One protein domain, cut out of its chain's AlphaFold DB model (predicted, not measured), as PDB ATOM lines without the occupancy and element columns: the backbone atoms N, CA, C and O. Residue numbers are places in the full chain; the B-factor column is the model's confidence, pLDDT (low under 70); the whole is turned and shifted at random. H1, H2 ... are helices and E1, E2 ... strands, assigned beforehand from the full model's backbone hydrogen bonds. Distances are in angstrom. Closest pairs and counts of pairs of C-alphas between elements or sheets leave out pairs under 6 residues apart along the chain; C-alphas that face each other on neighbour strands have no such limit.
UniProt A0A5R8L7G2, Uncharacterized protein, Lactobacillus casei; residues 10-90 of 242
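Overview. This is residues 10 to 90 of the 242 residues of an uncharacterized protein of Lactobacillus casei (UniProt A0A5R8L7G2). A small sheet of three strands lies between two helices, with short H2 along one face and H1 only grazing the sheet at E1 and E2. Between H1 and E2 the chain makes a long looping stretch, residues 34 to 65, folded back on itself by short pairings. The 81 printed residues hold, in order, E1, H1, E2, E3 and H2; the sheet runs E1, E2, E3, antiparallel, and the class is mixed, with under half of the residues in named elements. The whole is compact, with a radius of gyration of the C-alphas of 12.2 A and spans of 36 by 26 by 25 A.

Along the chain. Find C-alpha 11 at (158.011, 166.607, 252.334); from there E1, residues 11 to 15, runs 13.0 A. H1, residues 23 to 33, starts with C-alpha 23 at (151.023, 180.950, 239.065) and covers 15.3 A. Next come E2, residues 66 to 70, 12.0 A, and E3, residues 78 to 82, 12.5 A. H2, residues 84 to 90, covers 10.0 A and ends at C-alpha 90, (164.433, 162.421, 243.765).

Arrangement. Look first at E1 and E2, antiparallel at 167 degrees, where N 14 and O 67 are 2.8 A apart, within hydrogen-bond range. E2 and E3 form a hairpin at 159 degrees, with N 68 and O 80 at 2.9 A. H1 only grazes the sheet with residues 27 to 31; its closest C-alphas to E1 are those of Ile 14 and Glu 30, 7.6 A. H2 is on the sheet at a height of 9.0 A, along the strands, 9 degrees from E2 on the local plane; it is only just over E2 and E3, with 3 C-alphas on each. The closest C-alphas of E2 and H2 are those of Met 66 and Gln 84, 5.8 A. H1 and H2 are apart. In both helices every O i to N i+4 pair is within hydrogen-bond range.

Size, cuts and confidence. The two C-alphas farthest apart are those of Asn 46 and Pro 74, 37.1 A. The printed part has no cut; its long link is H1 to E2, 32 residues. In the B-factor column you find pLDDT under 70 at 24 residues, among them 42 to 57 and 72 to 76.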
ATOM      1  N   GLU A  10     160.225 163.225 254.652       72.75
ATOM      2  CA  GLU A  10     159.094 164.085 254.998       72.75
ATOM      3  C   GLU A  10     159.136 165.327 254.103       72.75
ATOM      4  O   GLU A  10     160.091 166.106 254.141       72.75
ATOM      5  N   TYR A  11     158.136 165.468 253.235       81.25
ATOM      6  CA  TYR A  11     158.011 166.607 252.334       81.25
ATOM      7  C   TYR A  11     156.545 166.913 252.026       81.25
ATOM      8  O   TYR A  11     155.701 166.014 252.022       81.25
ATOM      9  N   ILE A  12     156.267 168.175 251.701       81.62
ATOM     10  CA  ILE A  12     155.008 168.604 251.078       81.62
ATOM     11  C   ILE A  12     155.299 168.850 249.601       81.62
ATOM     12  O   ILE A  12     156.267 169.534 249.268       81.62
ATOM     13  N   ALA A  13     154.492 168.265 248.715       86.38
ATOM     14  CA  ALA A  13     154.615 168.438 247.272       86.38
ATOM     15  C   ALA A  13     153.343 169.074 246.704       86.38
ATOM     16  O   ALA A  13     152.257 168.518 246.848       86.38
ATOM     17  N   ILE A  14     153.500 170.208 246.028       86.75
ATOM     18  CA  ILE A  14     152.424 170.973 245.396       86.75
ATOM     19  C   ILE A  14     152.690 170.978 243.893       86.75
ATOM     20  O   ILE A  14     153.766 171.386 243.448       86.75
ATOM     21  N   LYS A  15     151.722 170.511 243.100       91.25
ATOM     22  CA  LYS A  15     151.797 170.577 241.637       91.25
ATOM     23  C   LYS A  15     151.140 171.865 241.158       91.25
ATOM     24  O   LYS A  15     149.965 172.084 241.437       91.25
ATOM     25  N   VAL A  16     151.868 172.670 240.390       87.19
ATOM     26  CA  VAL A  16     151.277 173.824 239.706       87.19
ATOM     27  C   VAL A  16     150.430 173.315 238.534       87.19
ATOM     28  O   VAL A  16     150.957 172.573 237.698       87.19
ATOM     29  N   PRO A  17     149.138 173.680 238.436       87.12
ATOM     30  CA  PRO A  17     148.295 173.266 237.320       87.12
ATOM     31  C   PRO A  17     148.892 173.690 235.975       87.12
ATOM     32  O   PRO A  17     149.507 174.753 235.859       87.12
ATOM     33  N   GLU A  18     148.728 172.854 234.952       86.94
ATOM     34  CA  GLU A  18     149.258 173.153 233.614       86.94
ATOM     35  C   GLU A  18     148.506 174.302 232.935       86.94
ATOM     36  O   GLU A  18     149.073 175.023 232.124       86.94
ATOM     37  N   ASP A  19     147.251 174.516 233.318       86.44
ATOM     38  CA  ASP A  19     146.364 175.586 232.869       86.44
ATOM     39  C   ASP A  19     146.298 176.766 233.857       86.44
ATOM     40  O   ASP A  19     145.395 177.597 233.782       86.44
ATOM     41  N   CYS A  20     147.246 176.862 234.799       83.31
ATOM     42  CA  CYS A  20     147.233 177.891 235.838       83.31
ATOM     43  C   CYS A  20     147.432 179.302 235.253       83.31
ATOM     44  O   CYS A  20     148.543 179.659 234.859       83.31
ATOM     45  N   GLU A  21     146.373 180.114 235.231       81.94
ATOM     46  CA  GLU A  21     146.406 181.486 234.694       81.94
ATOM     47  C   GLU A  21     147.329 182.422 235.491       81.94
ATOM     48  O   GLU A  21     148.039 183.239 234.908       81.94
ATOM     49  N   ASP A  22     147.344 182.286 236.821       83.19
ATOM     50  CA  ASP A  22     148.167 183.097 237.720       83.19
ATOM     51  C   ASP A  22     148.928 182.212 238.709       83.19
ATOM     52  O   ASP A  22     148.490 181.933 239.832       83.19
ATOM     53  N   VAL A  23     150.111 181.780 238.270       82.62
ATOM     54  CA  VAL A  23     151.023 180.950 239.065       82.62
ATOM     55  C   VAL A  23     151.420 181.651 240.366       82.62
ATOM     56  O   VAL A  23     151.578 180.995 241.391       82.62
ATOM     57  N   GLY A  24     151.565 182.979 240.372       79.75
ATOM     58  CA  GLY A  24     151.968 183.736 241.562       79.75
ATOM     59  C   GLY A  24     150.928 183.666 242.665       79.75
ATOM     60  O   GLY A  24     151.248 183.326 243.810       79.75
ATOM     61  N   LYS A  25     149.670 183.919 242.302       82.81
ATOM     62  CA  LYS A  25     148.541 183.812 243.226       82.81
ATOM     63  C   LYS A  25     148.325 182.378 243.708       82.81
ATOM     64  O   LYS A  25     148.140 182.176 244.906       82.81
ATOM     65  N   PHE A  26     148.382 181.397 242.804       85.19
ATOM     66  CA  PHE A  26     148.236 179.982 243.159       85.19
ATOM     67  C   PHE A  26     149.280 179.548 244.196       85.19
ATOM     68  O   PHE A  26     148.921 179.066 245.267       85.19
ATOM     69  N   VAL A  27     150.565 179.798 243.919       81.62
ATOM     70  CA  VAL A  27     151.668 179.407 244.811       81.62
ATOM     71  C   VAL A  27     151.561 180.099 246.169       81.62
ATOM     72  O   VAL A  27     151.740 179.453 247.196       81.62
ATOM     73  N   SER A  28     151.223 181.390 246.191       79.44
ATOM     74  CA  SER A  28     151.074 182.142 247.445       79.44
ATOM     75  C   SER A  28     149.971 181.568 248.338       79.44
ATOM     76  O   SER A  28     150.156 181.452 249.548       79.44
ATOM     77  N   ASN A  29     148.835 181.186 247.746       83.12
ATOM     78  CA  ASN A  29     147.715 180.606 248.483       83.12
ATOM     79  C   ASN A  29     148.052 179.217 249.026       83.12
ATOM     80  O   ASN A  29     147.895 178.991 250.220       83.12
ATOM     81  N   GLU A  30     148.579 178.326 248.184       84.81
ATOM     82  CA  GLU A  30     148.950 176.967 248.598       84.81
ATOM     83  C   GLU A  30     149.980 176.980 249.729       84.81
ATOM     84  O   GLU A  30     149.874 176.230 250.696       84.81
ATOM     85  N   PHE A  31     150.969 177.873 249.664       81.62
ATOM     86  CA  PHE A  31     151.988 177.967 250.707       81.62
ATOM     87  C   PHE A  31     151.395 178.478 252.016       81.62
ATOM     88  O   PHE A  31     151.724 177.952 253.077       81.62
ATOM     89  N   LYS A  32     150.478 179.447 251.947       80.31
ATOM     90  CA  LYS A  32     149.757 179.939 253.120       80.31
ATOM     91  C   LYS A  32     148.870 178.855 253.739       80.31
ATOM     92  O   LYS A  32     148.909 178.672 254.951       80.31
ATOM     93  N   GLU A  33     148.106 178.124 252.929       79.06
ATOM     94  CA  GLU A  33     147.218 177.044 253.388       79.06
ATOM     95  C   GLU A  33     147.988 175.888 254.038       79.06
ATOM     96  O   GLU A  33     147.505 175.285 254.994       79.06
ATOM     97  N   ASN A  34     149.207 175.622 253.566       75.31
ATOM     98  CA  ASN A  34     150.077 174.577 254.103       75.31
ATOM     99  C   ASN A  34     151.073 175.084 255.167       75.31
ATOM    100  O   ASN A  34     151.931 174.317 255.603       75.31
ATOM    101  N   GLY A  35     150.990 176.353 255.591       74.31
ATOM    102  CA  GLY A  35     151.856 176.917 256.632       74.31
ATOM    103  C   GLY A  35     153.346 176.943 256.266       74.31
ATOM    104  O   GLY A  35     154.195 176.696 257.119       74.31
ATOM    105  N   ILE A  36     153.672 177.197 254.996       76.44
ATOM    106  CA  ILE A  36     155.041 177.260 254.466       76.44
ATOM    107  C   ILE A  36     155.468 178.742 254.375       76.44
ATOM    108  O   ILE A  36     155.122 179.407 253.394       76.44
ATOM    109  N   PRO A  37     156.212 179.296 255.358       67.25
ATOM    110  CA  PRO A  37     156.615 180.707 255.365       67.25
ATOM    111  C   PRO A  37     157.657 181.043 254.278       67.25
ATOM    112  O   PRO A  37     158.867 180.985 254.494       67.25
ATOM    113  N   ILE A  38     157.205 181.419 253.077       70.62
ATOM    114  CA  ILE A  38     158.087 181.890 251.999       70.62
ATOM    115  C   ILE A  38     157.666 183.253 251.458       70.62
ATOM    116  O   ILE A  38     156.482 183.571 251.350       70.62
ATOM    117  N   ARG A  39     158.655 184.036 251.019       67.62
ATOM    118  CA  ARG A  39     158.420 185.247 250.236       67.62
ATOM    119  C   ARG A  39     158.267 184.892 248.760       67.62
ATOM    120  O   ARG A  39     159.218 184.434 248.123       67.62
ATOM    121  N   VAL A  40     157.077 185.143 248.225       69.25
ATOM    122  CA  VAL A  40     156.753 184.988 246.806       69.25
ATOM    123  C   VAL A  40     156.842 186.356 246.127       69.25
ATOM    124  O   VAL A  40     156.113 187.280 246.471       69.25
ATOM    125  N   ASN A  41     157.747 186.495 245.163       70.12
ATOM    126  CA  ASN A  41     157.918 187.687 244.342       70.12
ATOM    127  C   ASN A  41     157.415 187.395 242.925       70.12
ATOM    128  O   ASN A  41     157.950 186.541 242.219       70.12
ATOM    129  N   VAL A  42     156.396 188.121 242.474       67.88
ATOM    130  CA  VAL A  42     155.828 187.905 241.139       67.88
ATOM    131  C   VAL A  42     156.382 188.943 240.166       67.88
ATOM    132  O   VAL A  42     156.253 190.146 240.389       67.88
ATOM    133  N   ARG A  43     157.036 188.486 239.090       65.94
ATOM    134  CA  ARG A  43     157.555 189.335 238.006       65.94
ATOM    135  C   ARG A  43     156.947 188.896 236.682       65.94
ATOM    136  O   ARG A  43     157.267 187.814 236.210       65.94
ATOM    137  N   TYR A  44     156.134 189.758 236.079       66.00
ATOM    138  CA  TYR A  44     155.394 189.479 234.843       66.00
ATOM    139  C   TYR A  44     156.087 190.017 233.570       66.00
ATOM    140  O   TYR A  44     155.413 190.423 232.630       66.00
ATOM    141  N   ASP A  45     157.422 190.040 233.516       55.03
ATOM    142  CA  ASP A  45     158.162 190.451 232.306       55.03
ATOM    143  C   ASP A  45     158.600 189.228 231.496       55.03
ATOM    144  O   ASP A  45     159.062 188.258 232.071       55.03
ATOM    145  N   ASN A  46     158.510 189.248 230.160       50.69
ATOM    146  CA  ASN A  46     159.046 188.192 229.277       50.69
ATOM    147  C   ASN A  46     158.682 186.736 229.661       50.69
ATOM    148  O   ASN A  46     159.546 185.864 229.627       50.69
ATOM    149  N   HIS A  47     157.416 186.441 229.990       50.91
ATOM    150  CA  HIS A  47     156.989 185.094 230.429       50.91
ATOM    151  C   HIS A  47     157.709 184.611 231.705       50.91
ATOM    152  O   HIS A  47     157.786 183.410 231.969       50.91
ATOM    153  N   VAL A  48     158.267 185.543 232.485       50.72
ATOM    154  CA  VAL A  48     158.861 185.263 233.785       50.72
ATOM    155  C   VAL A  48     157.750 184.965 234.783       50.72
ATOM    156  O   VAL A  48     156.593 185.355 234.668       50.72
ATOM    157  N   VAL A  49     158.147 184.115 235.699       65.00
ATOM    158  CA  VAL A  49     157.411 183.007 236.258       65.00
ATOM    159  C   VAL A  49     157.817 183.090 237.724       65.00
ATOM    160  O   VAL A  49     158.995 183.325 238.016       65.00
ATOM    161  N   THR A  50     156.832 183.080 238.616       65.31
ATOM    162  CA  THR A  50     156.942 183.437 240.037       65.31
ATOM    163  C   THR A  50     158.295 183.088 240.643       65.31
ATOM    164  O   THR A  50     158.704 181.928 240.576       65.31
ATOM    165  N   THR A  51     158.983 184.071 241.233       67.19
ATOM    166  CA  THR A  51     160.223 183.816 241.960       67.19
ATOM    167  C   THR A  51     159.976 183.675 243.450       67.19
ATOM    168  O   THR A  51     159.216 184.436 244.042       67.19
ATOM    169  N   PHE A  52     160.631 182.715 244.087       69.19
ATOM    170  CA  PHE A  52     160.737 182.673 245.544       69.19
ATOM    171  C   PHE A  52     162.210 182.614 245.954       69.19
ATOM    172  O   PHE A  52     163.036 182.081 245.210       69.19
ATOM    173  N   GLY A  53     162.537 183.201 247.108       62.78
ATOM    174  CA  GLY A  53     163.917 183.423 247.564       62.78
ATOM    175  C   GLY A  53     164.474 184.813 247.217       62.78
ATOM    176  O   GLY A  53     163.869 185.577 246.461       62.78
ATOM    177  N   GLU A  54     165.632 185.159 247.788       57.59
ATOM    178  CA  GLU A  54     166.308 186.449 247.590       57.59
ATOM    179  C   GLU A  54     167.671 186.273 246.895       57.59
ATOM    180  O   GLU A  54     168.370 185.281 247.083       57.59
ATOM    181  N   GLY A  55     168.054 187.241 246.054       68.38
ATOM    182  CA  GLY A  55     169.350 187.238 245.361       68.38
ATOM    183  C   GLY A  55     169.601 185.993 244.498       68.38
ATOM    184  O   GLY A  55     168.853 185.720 243.561       68.38
ATOM    185  N   ASN A  56     170.677 185.262 244.806       63.69
ATOM    186  CA  ASN A  56     171.113 184.073 244.062       63.69
ATOM    187  C   ASN A  56     170.241 182.832 244.321       63.69
ATOM    188  O   ASN A  56     170.344 181.863 243.572       63.69
ATOM    189  N   ASP A  57     169.375 182.871 245.337       65.50
ATOM    190  CA  ASP A  57     168.457 181.777 245.671       65.50
ATOM    191  C   ASP A  57     167.094 181.919 244.979       65.50
ATOM    192  O   ASP A  57     166.174 181.142 245.244       65.50
ATOM    193  N   GLN A  58     166.958 182.894 244.070       73.31
ATOM    194  CA  GLN A  58     165.759 183.063 243.256       73.31
ATOM    195  C   GLN A  58     165.491 181.814 242.419       73.31
ATOM    196  O   GLN A  58     166.270 181.435 241.542       73.31
ATOM    197  N   ARG A  59     164.337 181.197 242.665       76.81
ATOM    198  CA  ARG A  59     163.837 180.061 241.890       76.81
ATOM    199  C   ARG A  59     162.612 180.466 241.110       76.81
ATOM    200  O   ARG A  59     161.698 181.019 241.698       76.81
ATOM    201  N   PHE A  60     162.585 180.150 239.823       83.69
ATOM    202  CA  PHE A  60     161.466 180.435 238.930       83.69
ATOM    203  C   PHE A  60     160.490 179.248 238.908       83.69
ATOM    204  O   PHE A  60     160.931 178.106 238.786       83.69
ATOM    205  N   VAL A  61     159.188 179.524 239.016       84.56
ATOM    206  CA  VAL A  61     158.094 178.535 238.990       84.56
ATOM    207  C   VAL A  61     157.124 178.746 237.834       84.56
ATOM    208  O   VAL A  61     156.528 179.821 237.717       84.56
ATOM    209  N   LYS A  62     156.919 177.714 237.010       85.62
ATOM    210  CA  LYS A  62     155.959 177.719 235.890       85.62
ATOM    211  C   LYS A  62     154.844 176.689 236.072       85.62
ATOM    212  O   LYS A  62     154.885 175.833 236.951       85.62
ATOM    213  N   GLN A  63     153.853 176.777 235.189       86.94
ATOM    214  CA  GLN A  63     152.826 175.755 234.992       86.94
ATOM    215  C   GLN A  63     153.453 174.359 234.857       86.94
ATOM    216  O   GLN A  63     154.442 174.181 234.142       86.94
ATOM    217  N   GLY A  64     152.875 173.375 235.548       84.62
ATOM    218  CA  GLY A  64     153.329 171.983 235.533       84.62
ATOM    219  C   GLY A  64     154.527 171.662 236.433       84.62
ATOM    220  O   GLY A  64     154.836 170.480 236.602       84.62
ATOM    221  N   ASP A  65     155.188 172.660 237.029       88.44
ATOM    222  CA  ASP A  65     156.283 172.407 237.966       88.44
ATOM    223  C   ASP A  65     155.779 171.780 239.275       88.44
ATOM    224  O   ASP A  65     154.658 172.007 239.741       88.44
ATOM    225  N   MET A  66     156.671 171.012 239.894       89.81
ATOM    226  CA  MET A  66     156.534 170.491 241.243       89.81
ATOM    227  C   MET A  66     157.276 171.401 242.218       89.81
ATOM    228  O   MET A  66     158.489 171.601 242.103       89.81
ATOM    229  N   LEU A  67     156.546 171.908 243.208       88.00
ATOM    230  CA  LEU A  67     157.095 172.592 244.369       88.00
ATOM    231  C   LEU A  67     157.206 171.606 245.520       88.00
ATOM    232  O   LEU A  67     156.223 170.971 245.886       88.00
ATOM    233  N   VAL A  68     158.400 171.468 246.083       86.06
ATOM    234  CA  VAL A  68     158.673 170.517 247.162       86.06
ATOM    235  C   VAL A  68     159.269 171.258 248.340       86.06
ATOM    236  O   VAL A  68     160.398 171.732 248.235       86.06
ATOM    237  N   ALA A  69     158.535 171.335 249.447       82.81
ATOM    238  CA  ALA A  69     159.084 171.733 250.736       82.81
ATOM    239  C   ALA A  69     159.697 170.494 251.402       82.81
ATOM    240  O   ALA A  69     158.977 169.605 251.855       82.81
ATOM    241  N   ASP A  70     161.027 170.409 251.378       81.12
ATOM    242  CA  ASP A  70     161.811 169.310 251.943       81.12
ATOM    243  C   ASP A  70     162.231 169.659 253.379       81.12
ATOM    244  O   ASP A  70     163.010 170.592 253.579       81.12
ATOM    245  N   TYR A  71     161.719 168.912 254.362       75.25
ATOM    246  CA  TYR A  71     161.984 169.106 255.797       75.25
ATOM    247  C   TYR A  71     163.143 168.238 256.310       75.25
ATOM    248  O   TYR A  71     163.333 168.086 257.515       75.25
ATOM    249  N   SER A  72     163.915 167.614 255.414       69.12
ATOM    250  CA  SER A  72     165.036 166.757 255.817       69.12
ATOM    251  C   SER A  72     166.275 167.524 256.295       69.12
ATOM    252  O   SER A  72     167.205 166.902 256.817       69.12
ATOM    253  N   GLU A  73     166.293 168.851 256.151       63.00
ATOM    254  CA  GLU A  73     167.381 169.708 256.619       63.00
ATOM    255  C   GLU A  73     167.236 170.027 258.122       63.00
ATOM    256  O   GLU A  73     166.156 170.389 258.585       63.00
ATOM    257  N   PRO A  74     168.319 169.952 258.917       49.94
ATOM    258  CA  PRO A  74     168.260 170.094 260.376       49.94
ATOM    259  C   PRO A  74     167.864 171.492 260.881       49.94
ATOM    260  O   PRO A  74     167.614 171.647 262.074       49.94
ATOM    261  N   PHE A  75     167.810 172.504 260.009       55.31
ATOM    262  CA  PHE A  75     167.552 173.904 260.377       55.31
ATOM    263  C   PHE A  75     166.335 174.518 259.669       55.31
ATOM    264  O   PHE A  75     166.258 175.737 259.532       55.31
ATOM    265  N   GLY A  76     165.382 173.698 259.215       68.75
ATOM    266  CA  GLY A  76     164.132 174.178 258.627       68.75
ATOM    267  C   GLY A  76     163.704 173.342 257.432       68.75
ATOM    268  O   GLY A  76     163.756 172.117 257.469       68.75
ATOM    269  N   TYR A  77     163.271 174.011 256.369       71.69
ATOM    270  CA  TYR A  77     162.911 173.358 255.119       71.69
ATOM    271  C   TYR A  77     163.505 174.104 253.930       71.69
ATOM    272  O   TYR A  77     163.724 175.315 253.968       71.69
ATOM    273  N   VAL A  78     163.744 173.369 252.848       76.94
ATOM    274  CA  VAL A  78     164.167 173.945 251.571       76.94
ATOM    275  C   VAL A  78     163.061 173.728 250.561       76.94
ATOM    276  O   VAL A  78     162.607 172.605 250.354       76.94
ATOM    277  N   VAL A  79     162.648 174.807 249.900       80.31
ATOM    278  CA  VAL A  79     161.689 174.716 248.801       80.31
ATOM    279  C   VAL A  79     162.437 174.543 247.491       80.31
ATOM    280  O   VAL A  79     163.329 175.314 247.129       80.31
ATOM    281  N   HIS A  80     162.069 173.507 246.756       85.19
ATOM    282  CA  HIS A  80     162.572 173.255 245.422       85.19
ATOM    283  C   HIS A  80     161.458 173.427 244.396       85.19
ATOM    284  O   HIS A  80     160.392 172.849 244.560       85.19
ATOM    285  N   ALA A  81     161.744 174.144 243.312       86.81
ATOM    286  CA  ALA A  81     160.985 174.054 242.070       86.81
ATOM    287  C   ALA A  81     161.711 173.091 241.128       86.81
ATOM    288  O   ALA A  81     162.931 173.207 240.957       86.81
ATOM    289  N   MET A  82     160.997 172.111 240.579       88.25
ATOM    290  CA  MET A  82     161.557 171.121 239.656       88.25
ATOM    291  C   MET A  82     160.493 170.552 238.719       88.25
ATOM    292  O   MET A  82     159.297 170.691 238.959       88.25
ATOM    293  N   SER A  83     160.934 169.865 237.666       89.81
ATOM    294  CA  SER A  83     160.027 169.126 236.790       89.81
ATOM    295  C   SER A  83     159.387 167.935 237.518       89.81
ATOM    296  O   SER A  83     159.931 167.415 238.495       89.81
ATOM    297  N   GLN A  84     158.252 167.444 237.011       84.81
ATOM    298  CA  GLN A  84     157.651 166.193 237.493       84.81
ATOM    299  C   GLN A  84     158.636 165.010 237.416       84.81
ATOM    300  O   GLN A  84     158.651 164.173 238.315       84.81
ATOM    301  N   GLU A  85     159.470 164.946 236.373       87.00
ATOM    302  CA  GLU A  85     160.469 163.883 236.193       87.00
ATOM    303  C   GLU A  85     161.554 163.931 237.279       87.00
ATOM    304  O   GLU A  85     161.880 162.910 237.889       87.00
ATOM    305  N   ASP A  86     162.075 165.123 237.578       88.69
ATOM    306  CA  ASP A  86     163.071 165.310 238.637       88.69
ATOM    307  C   ASP A  86     162.493 165.012 240.023       88.69
ATOM    308  O   ASP A  86     163.170 164.412 240.867       88.69
ATOM    309  N   PHE A  87     161.231 165.391 240.251       87.88
ATOM    310  CA  PHE A  87     160.506 165.045 241.468       87.88
ATOM    311  C   PHE A  87     160.393 163.528 241.625       87.88
ATOM    312  O   PHE A  87     160.780 162.983 242.662       87.88
ATOM    313  N   ASP A  88     159.935 162.836 240.584       84.69
ATOM    314  CA  ASP A  88     159.784 161.384 240.589       84.69
ATOM    315  C   ASP A  88     161.130 160.686 240.831       84.69
ATOM    316  O   ASP A  88     161.217 159.752 241.623       84.69
ATOM    317  N   LYS A  89     162.218 161.186 240.244       84.38
ATOM    318  CA  LYS A  89     163.564 160.638 240.446       84.38
ATOM    319  C   LYS A  89     164.114 160.854 241.862       84.38
ATOM    320  O   LYS A  89     164.887 160.027 242.349       84.38
ATOM    321  N   LYS A  90     163.801 161.987 242.501       81.69
ATOM    322  CA  LYS A  90     164.433 162.421 243.765       81.69
ATOM    323  C   LYS A  90     163.597 162.119 245.013       81.69
ATOM    324  O   LYS A  90     164.178 161.931 246.091       81.69
TER     325      LYS A  90